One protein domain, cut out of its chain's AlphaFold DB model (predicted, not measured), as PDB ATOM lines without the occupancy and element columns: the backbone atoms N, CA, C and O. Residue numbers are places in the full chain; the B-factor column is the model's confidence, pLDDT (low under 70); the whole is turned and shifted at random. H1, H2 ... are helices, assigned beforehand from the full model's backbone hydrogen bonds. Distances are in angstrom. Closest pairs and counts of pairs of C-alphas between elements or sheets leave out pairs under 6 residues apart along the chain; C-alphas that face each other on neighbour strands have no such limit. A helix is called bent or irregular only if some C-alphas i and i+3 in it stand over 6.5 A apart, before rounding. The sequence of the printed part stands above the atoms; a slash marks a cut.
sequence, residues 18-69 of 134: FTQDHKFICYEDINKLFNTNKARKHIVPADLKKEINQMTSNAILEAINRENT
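What this domain is: This is residues 18 to 69 of the 134 residues of an uncharacterized protein of Lactobacillus reuteri (UniProt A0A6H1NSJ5). Three short helices stand at steep angles round a small core: H2 and H3, joined by a tight link, make an L-shaped corner, and H1 sits in the opening of that L, its end at Leu 33 packed on H3. A stretch with no named element, residues 18 to 26, leads into H1, and the long link of residues 34 to 45 loops out on the side away from H3 before the chain enters H2. The printed part has 52 residues, with three named helices in the order H1, H2, H3 and no named strand, and its class is all helix. The whole is compact, with a radius of gyration of the C-alphas of 10.3 A, and its C-alphas span 28 by 22 by 15 A along the three main axes.

Where its parts are: The printed part begins at Phe 18, with its C-alpha at (606.147, 327.359, 499.094). H1 is residues 27 to 33, from C-alpha 27 at (611.441, 321.209, 492.065), and measures 9.8 A from first to last C-alpha. After residues 34 to 45 comes H2, residues 46 to 54, 12.6 A long. H3, residues 57 to 68, is the longest helix at 12 residues and 16.4 A, and ends with C-alpha 68 at (604.912, 328.171, 477.198). None of the three helices is bent or irregular.

How they stand to each other: H1 is close to H2 but not clearly touching it, with the C-alphas of Ile 30 and Leu 48 the closest, 7.8 A apart. Their lines stand at a steep tilt of 63 degrees and run the same way. H3 touches H1 with residues 60 to 64 alone; the closest C-alphas of the two helices are those of Leu 33 and Ile 64, 5.8 A apart. The lines of H1 and H3 are about perpendicular at 72 degrees, only just past a steep tilt. H2 and H3 are apart, but only just, with their closest C-alphas 8.3 A from each other. In H1, H2 and H3 every backbone O i to N i+4 pair is within hydrogen-bond range.

The domain as a whole: The two C-alphas farthest apart are those of His 42, in the link between H1 and H2, and Thr 69, the last printed residue, at 29.8 A. The link from H1 to H2, 12 residues, is long, and the link from H2 to H3, 2 residues, is tight. The printed part has no cut. Its mean pLDDT is 85.5, and confidence is under 70 at residues 66 to 69, of which 66 to 68 belong to H3.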
ATOM      1  N   PHE A  18     607.372 326.881 498.489       90.44
ATOM      2  CA  PHE A  18     606.147 327.359 499.094       90.44
ATOM      3  C   PHE A  18     605.893 328.775 498.599       90.44
ATOM      4  O   PHE A  18     606.818 329.576 498.530       90.44
ATOM      5  N   THR A  19     604.673 329.039 498.151       89.50
ATOM      6  CA  THR A  19     604.278 330.363 497.665       89.50
ATOM      7  C   THR A  19     603.726 331.207 498.803       89.50
ATOM      8  O   THR A  19     603.361 330.685 499.860       89.50
ATOM      9  N   GLN A  20     603.579 332.511 498.568       88.25
ATOM     10  CA  GLN A  20     602.970 333.423 499.540       88.25
ATOM     11  C   GLN A  20     601.551 332.984 499.956       88.25
ATOM     12  O   GLN A  20     601.134 333.168 501.097       88.25
ATOM     13  N   ASP A  21     600.799 332.379 499.034       88.75
ATOM     14  CA  ASP A  21     599.439 331.880 499.249       88.75
ATOM     15  C   ASP A  21     599.387 330.414 499.709       88.75
ATOM     16  O   ASP A  21     598.382 329.729 499.527       88.75
ATOM     17  N   HIS A  22     600.466 329.940 500.333       87.94
ATOM     18  CA  HIS A  22     600.578 328.614 500.934       87.94
ATOM     19  C   HIS A  22     600.394 327.443 499.954       87.94
ATOM     20  O   HIS A  22     599.979 326.347 500.346       87.94
ATOM     21  N   LYS A  23     600.710 327.643 498.669       91.56
ATOM     22  CA  LYS A  23     600.667 326.580 497.662       91.56
ATOM     23  C   LYS A  23     602.028 325.921 497.493       91.56
ATOM     24  O   LYS A  23     603.080 326.537 497.640       91.56
ATOM     25  N   PHE A  24     601.996 324.633 497.160       91.94
ATOM     26  CA  PHE A  24     603.196 323.822 496.984       91.94
ATOM     27  C   PHE A  24     603.625 323.767 495.522       91.94
ATOM     28  O   PHE A  24     602.822 323.439 494.643       91.94
ATOM     29  N   ILE A  25     604.913 323.995 495.275       92.19
ATOM     30  CA  ILE A  25     605.530 323.860 493.953       92.19
ATOM     31  C   ILE A  25     606.628 322.789 493.977       92.19
ATOM     32  O   ILE A  25     607.394 322.688 494.940       92.19
ATOM     33  N   CYS A  26     606.665 321.941 492.946       92.56
ATOM     34  CA  CYS A  26     607.681 320.899 492.809       92.56
ATOM     35  C   CYS A  26     608.996 321.480 492.270       92.56
ATOM     36  O   CYS A  26     609.008 322.512 491.604       92.56
ATOM     37  N   TYR A  27     610.109 320.791 492.521       89.69
ATOM     38  CA  TYR A  27     611.441 321.209 492.065       89.69
ATOM     39  C   TYR A  27     611.541 321.388 490.537       89.69
ATOM     40  O   TYR A  27     612.281 322.250 490.074       89.69
ATOM     41  N   GLU A  28     610.785 320.614 489.755       89.50
ATOM     42  CA  GLU A  28     610.771 320.713 488.289       89.50
ATOM     43  C   GLU A  28     610.178 322.042 487.815       89.50
ATOM     44  O   GLU A  28     610.754 322.701 486.955       89.50
ATOM     45  N   ASP A  29     609.056 322.463 488.397       90.06
ATOM     46  CA  ASP A  29     608.416 323.723 488.022       90.06
ATOM     47  C   ASP A  29     609.165 324.934 488.592       90.06
ATOM     48  O   ASP A  29     609.168 325.988 487.966       90.06
ATOM     49  N   ILE A  30     609.879 324.782 489.717       89.19
ATOM     50  CA  ILE A  30     610.848 325.789 490.191       89.19
ATOM     51  C   ILE A  30     611.969 325.975 489.164       89.19
ATOM     52  O   ILE A  30     612.331 327.100 488.832       89.19
ATOM     53  N   ASN A  31     612.524 324.873 488.656       89.12
ATOM     54  CA  ASN A  31     613.577 324.913 487.646       89.12
ATOM     55  C   ASN A  31     613.109 325.610 486.361       89.12
ATOM     56  O   ASN A  31     613.848 326.432 485.830       89.12
ATOM     57  N   LYS A  32     611.875 325.350 485.910       87.19
ATOM     58  CA  LYS A  32     611.270 326.067 484.774       87.19
ATOM     59  C   LYS A  32     611.087 327.555 485.075       87.19
ATOM     60  O   LYS A  32     611.582 328.395 484.338       87.19
ATOM     61  N   LEU A  33     610.481 327.880 486.220       86.19
ATOM     62  CA  LEU A  33     610.202 329.260 486.635       86.19
ATOM     63  C   LEU A  33     611.448 330.160 486.621       86.19
ATOM     64  O   LEU A  33     611.366 331.308 486.194       86.19
ATOM     65  N   PHE A  34     612.592 329.644 487.076       85.19
ATOM     66  CA  PHE A  34     613.854 330.391 487.133       85.19
ATOM     67  C   PHE A  34     614.836 330.038 486.011       85.19
ATOM     68  O   PHE A  34     615.993 330.455 486.075       85.19
ATOM     69  N   ASN A  35     614.409 329.247 485.020       84.06
ATOM     70  CA  ASN A  35     615.259 328.704 483.958       84.06
ATOM     71  C   ASN A  35     616.612 328.178 484.498       84.06
ATOM     72  O   ASN A  35     617.696 328.546 484.043       84.06
ATOM     73  N   THR A  36     616.545 327.369 485.556       84.94
ATOM     74  CA  THR A  36     617.700 326.844 486.292       84.94
ATOM     75  C   THR A  36     617.583 325.336 486.483       84.94
ATOM     76  O   THR A  36     616.523 324.753 486.308       84.94
ATOM     77  N   ASN A  37     618.674 324.678 486.866       86.62
ATOM     78  CA  ASN A  37     618.730 323.251 487.199       86.62
ATOM     79  C   ASN A  37     619.201 323.011 488.646       86.62
ATOM     80  O   ASN A  37     619.653 321.916 488.992       86.62
ATOM     81  N   LYS A  38     619.145 324.050 489.487       87.81
ATOM     82  CA  LYS A  38     619.625 324.017 490.875       87.81
ATOM     83  C   LYS A  38     618.682 323.275 491.823       87.81
ATOM     84  O   LYS A  38     619.153 322.719 492.811       87.81
ATOM     85  N   ALA A  39     617.374 323.258 491.555       86.88
ATOM     86  CA  ALA A  39     616.415 322.558 492.401       86.88
ATOM     87  C   ALA A  39     616.386 321.060 492.056       86.88
ATOM     88  O   ALA A  39     616.218 320.667 490.901       86.88
ATOM     89  N   ARG A  40     616.529 320.203 493.067       88.62
ATOM     90  CA  ARG A  40     616.393 318.745 492.964       88.62
ATOM     91  C   ARG A  40     615.308 318.241 493.909       88.62
ATOM     92  O   ARG A  40     614.934 318.916 494.860       88.62
ATOM     93  N   LYS A  41     614.881 316.995 493.697       87.88
ATOM     94  CA  LYS A  41     613.831 316.316 494.471       87.88
ATOM     95  C   LYS A  41     613.971 316.417 495.998       87.88
ATOM     96  O   LYS A  41     612.967 316.549 496.684       87.88
ATOM     97  N   HIS A  42     615.195 316.375 496.523       87.94
ATOM     98  CA  HIS A  42     615.461 316.432 497.968       87.94
ATOM     99  C   HIS A  42     616.200 317.699 498.413       87.94
ATOM    100  O   HIS A  42     616.489 317.847 499.594       87.94
ATOM    101  N   ILE A  43     616.556 318.586 497.478       86.69
ATOM    102  CA  ILE A  43     617.378 319.768 497.756       86.69
ATOM    103  C   ILE A  43     616.863 320.917 496.897       86.69
ATOM    104  O   ILE A  43     617.141 320.978 495.699       86.69
ATOM    105  N   VAL A  44     616.133 321.843 497.511       87.88
ATOM    106  CA  VAL A  44     615.768 323.123 496.903       87.88
ATOM    107  C   VAL A  44     616.537 324.225 497.642       87.88
ATOM    108  O   VAL A  44     616.362 324.376 498.856       87.88
ATOM    109  N   PRO A  45     617.401 324.993 496.951       88.94
ATOM    110  CA  PRO A  45     618.223 326.019 497.587       88.94
ATOM    111  C   PRO A  45     617.362 327.100 498.256       88.94
ATOM    112  O   PRO A  45     616.280 327.450 497.774       88.94
ATOM    113  N   ALA A  46     617.857 327.631 499.375       88.69
ATOM    114  CA  ALA A  46     617.131 328.591 500.204       88.69
ATOM    115  C   ALA A  46     616.803 329.896 499.462       88.69
ATOM    116  O   ALA A  46     615.736 330.461 499.687       88.69
ATOM    117  N   ASP A  47     617.672 330.330 498.545       89.38
ATOM    118  CA  ASP A  47     617.465 331.543 497.744       89.38
ATOM    119  C   ASP A  47     616.196 331.439 496.893       89.38
ATOM    120  O   ASP A  47     615.328 332.307 496.963       89.38
ATOM    121  N   LEU A  48     616.026 330.312 496.190       89.06
ATOM    122  CA  LEU A  48     614.825 330.050 495.394       89.06
ATOM    123  C   LEU A  48     613.587 329.956 496.289       89.06
ATOM    124  O   LEU A  48     612.544 330.503 495.951       89.06
ATOM    125  N   LYS A  49     613.685 329.307 497.459       90.00
ATOM    126  CA  LYS A  49     612.561 329.254 498.411       90.00
ATOM    127  C   LYS A  49     612.141 330.649 498.859       90.00
ATOM    128  O   LYS A  49     610.949 330.926 498.922       90.00
ATOM    129  N   LYS A  50     613.103 331.521 499.168       90.50
ATOM    130  CA  LYS A  50     612.843 332.901 499.587       90.50
ATOM    131  C   LYS A  50     612.132 333.686 498.487       90.50
ATOM    132  O   LYS A  50     611.169 334.383 498.782       90.50
ATOM    133  N   GLU A  51     612.571 333.526 497.245       88.56
ATOM    134  CA  GLU A  51     611.982 334.199 496.091       88.56
ATOM    135  C   GLU A  51     610.557 333.695 495.794       88.56
ATOM    136  O   GLU A  51     609.634 334.495 495.662       88.56
ATOM    137  N   ILE A  52     610.322 332.378 495.826       89.38
ATOM    138  CA  ILE A  52     608.982 331.788 495.639       89.38
ATOM    139  C   ILE A  52     608.029 332.187 496.772       89.38
ATOM    140  O   ILE A  52     606.868 332.493 496.508       89.38
ATOM    141  N   ASN A  53     608.509 332.237 498.020       89.19
ATOM    142  CA  ASN A  53     607.707 332.669 499.171       89.19
ATOM    143  C   ASN A  53     607.198 334.113 499.018       89.19
ATOM    144  O   ASN A  53     606.188 334.470 499.620       89.19
ATOM    145  N   GLN A  54     607.892 334.946 498.235       90.38
ATOM    146  CA  GLN A  54     607.486 336.320 497.925       90.38
ATOM    147  C   GLN A  54     606.552 336.413 496.712       90.38
ATOM    148  O   GLN A  54     605.939 337.455 496.489       90.38
ATOM    149  N   MET A  55     606.429 335.343 495.926       85.75
ATOM    150  CA  MET A  55     605.573 335.298 494.747       85.75
ATOM    151  C   MET A  55     604.202 334.706 495.079       85.75
ATOM    152  O   MET A  55     604.055 333.743 495.838       85.75
ATOM    153  N   THR A  56     603.172 335.262 494.448       89.44
ATOM    154  CA  THR A  56     601.820 334.697 494.479       89.44
ATOM    155  C   THR A  56     601.672 333.611 493.417       89.44
ATOM    156  O   THR A  56     602.306 333.669 492.360       89.44
ATOM    157  N   SER A  57     600.782 332.639 493.642       85.81
ATOM    158  CA  SER A  57     600.520 331.586 492.648       85.81
ATOM    159  C   SER A  57     600.127 332.120 491.266       85.81
ATOM    160  O   SER A  57     600.501 331.520 490.264       85.81
ATOM    161  N   ASN A  58     599.413 333.248 491.186       86.88
ATOM    162  CA  ASN A  58     599.043 333.854 489.902       86.88
ATOM    163  C   ASN A  58     600.263 334.408 489.155       86.88
ATOM    164  O   ASN A  58     600.391 334.177 487.958       86.88
ATOM    165  N   ALA A  59     601.189 335.070 489.858       86.50
ATOM    166  CA  ALA A  59     602.425 335.568 489.257       86.50
ATOM    167  C   ALA A  59     603.295 334.421 488.716       86.50
ATOM    168  O   ALA A  59     603.847 334.519 487.622       86.50
ATOM    169  N   ILE A  60     603.360 333.305 489.448       88.00
ATOM    170  CA  ILE A  60     604.077 332.100 489.012       88.00
ATOM    171  C   ILE A  60     603.414 331.492 487.773       88.00
ATOM    172  O   ILE A  60     604.105 331.153 486.815       88.00
ATOM    173  N   LEU A  61     602.081 331.388 487.750       84.94
ATOM    174  CA  LEU A  61     601.356 330.917 486.567       84.94
ATOM    175  C   LEU A  61     601.610 331.815 485.359       84.94
ATOM    176  O   LEU A  61     601.841 331.303 484.270       84.94
ATOM    177  N   GLU A  62     601.598 333.136 485.522       83.25
ATOM    178  CA  GLU A  62     601.930 334.047 484.429       83.25
ATOM    179  C   GLU A  62     603.363 333.853 483.932       83.25
ATOM    180  O   GLU A  62     603.576 333.810 482.725       83.25
ATOM    181  N   ALA A  63     604.341 333.718 484.829       82.25
ATOM    182  CA  ALA A  63     605.739 333.518 484.456       82.25
ATOM    183  C   ALA A  63     605.949 332.206 483.678       82.25
ATOM    184  O   ALA A  63     606.596 332.202 482.635       82.25
ATOM    185  N   ILE A  64     605.320 331.114 484.120       80.50
ATOM    186  CA  ILE A  64     605.398 329.804 483.455       80.50
ATOM    187  C   ILE A  64     604.634 329.802 482.120       80.50
ATOM    188  O   ILE A  64     605.071 329.188 481.144       80.50
ATOM    189  N   ASN A  65     603.500 330.507 482.037       78.31
ATOM    190  CA  ASN A  65     602.753 330.649 480.786       78.31
ATOM    191  C   ASN A  65     603.499 331.515 479.759       78.31
ATOM    192  O   ASN A  65     603.434 331.204 478.573       78.31
ATOM    193  N   ARG A  66     604.249 332.542 480.188       67.06
ATOM    194  CA  ARG A  66     605.128 333.332 479.298       67.06
ATOM    195  C   ARG A  66     606.209 332.473 478.640       67.06
ATOM    196  O   ARG A  66     606.601 332.749 477.513       67.06
ATOM    197  N   GLU A  67     606.670 331.422 479.313       59.84
ATOM    198  CA  GLU A  67     607.623 330.466 478.739       59.84
ATOM    199  C   GLU A  67     606.949 329.487 477.755       59.84
ATOM    200  O   GLU A  67     607.541 329.104 476.747       59.84
ATOM    201  N   ASN A  68     605.685 329.121 478.011       52.56
ATOM    202  CA  ASN A  68     604.912 328.171 477.198       52.56
ATOM    203  C   ASN A  68     604.140 328.795 476.028       52.56
ATOM    204  O   ASN A  68     603.593 328.056 475.206       52.56
ATOM    205  N   THR A  69     604.094 330.124 475.894       52.03
ATOM    206  CA  THR A  69     603.638 330.751 474.649       52.03
ATOM    207  C   THR A  69     604.646 330.430 473.557       52.03
ATOM    208  O   THR A  69     605.655 331.116 473.412       52.03
TER     209      THR A  69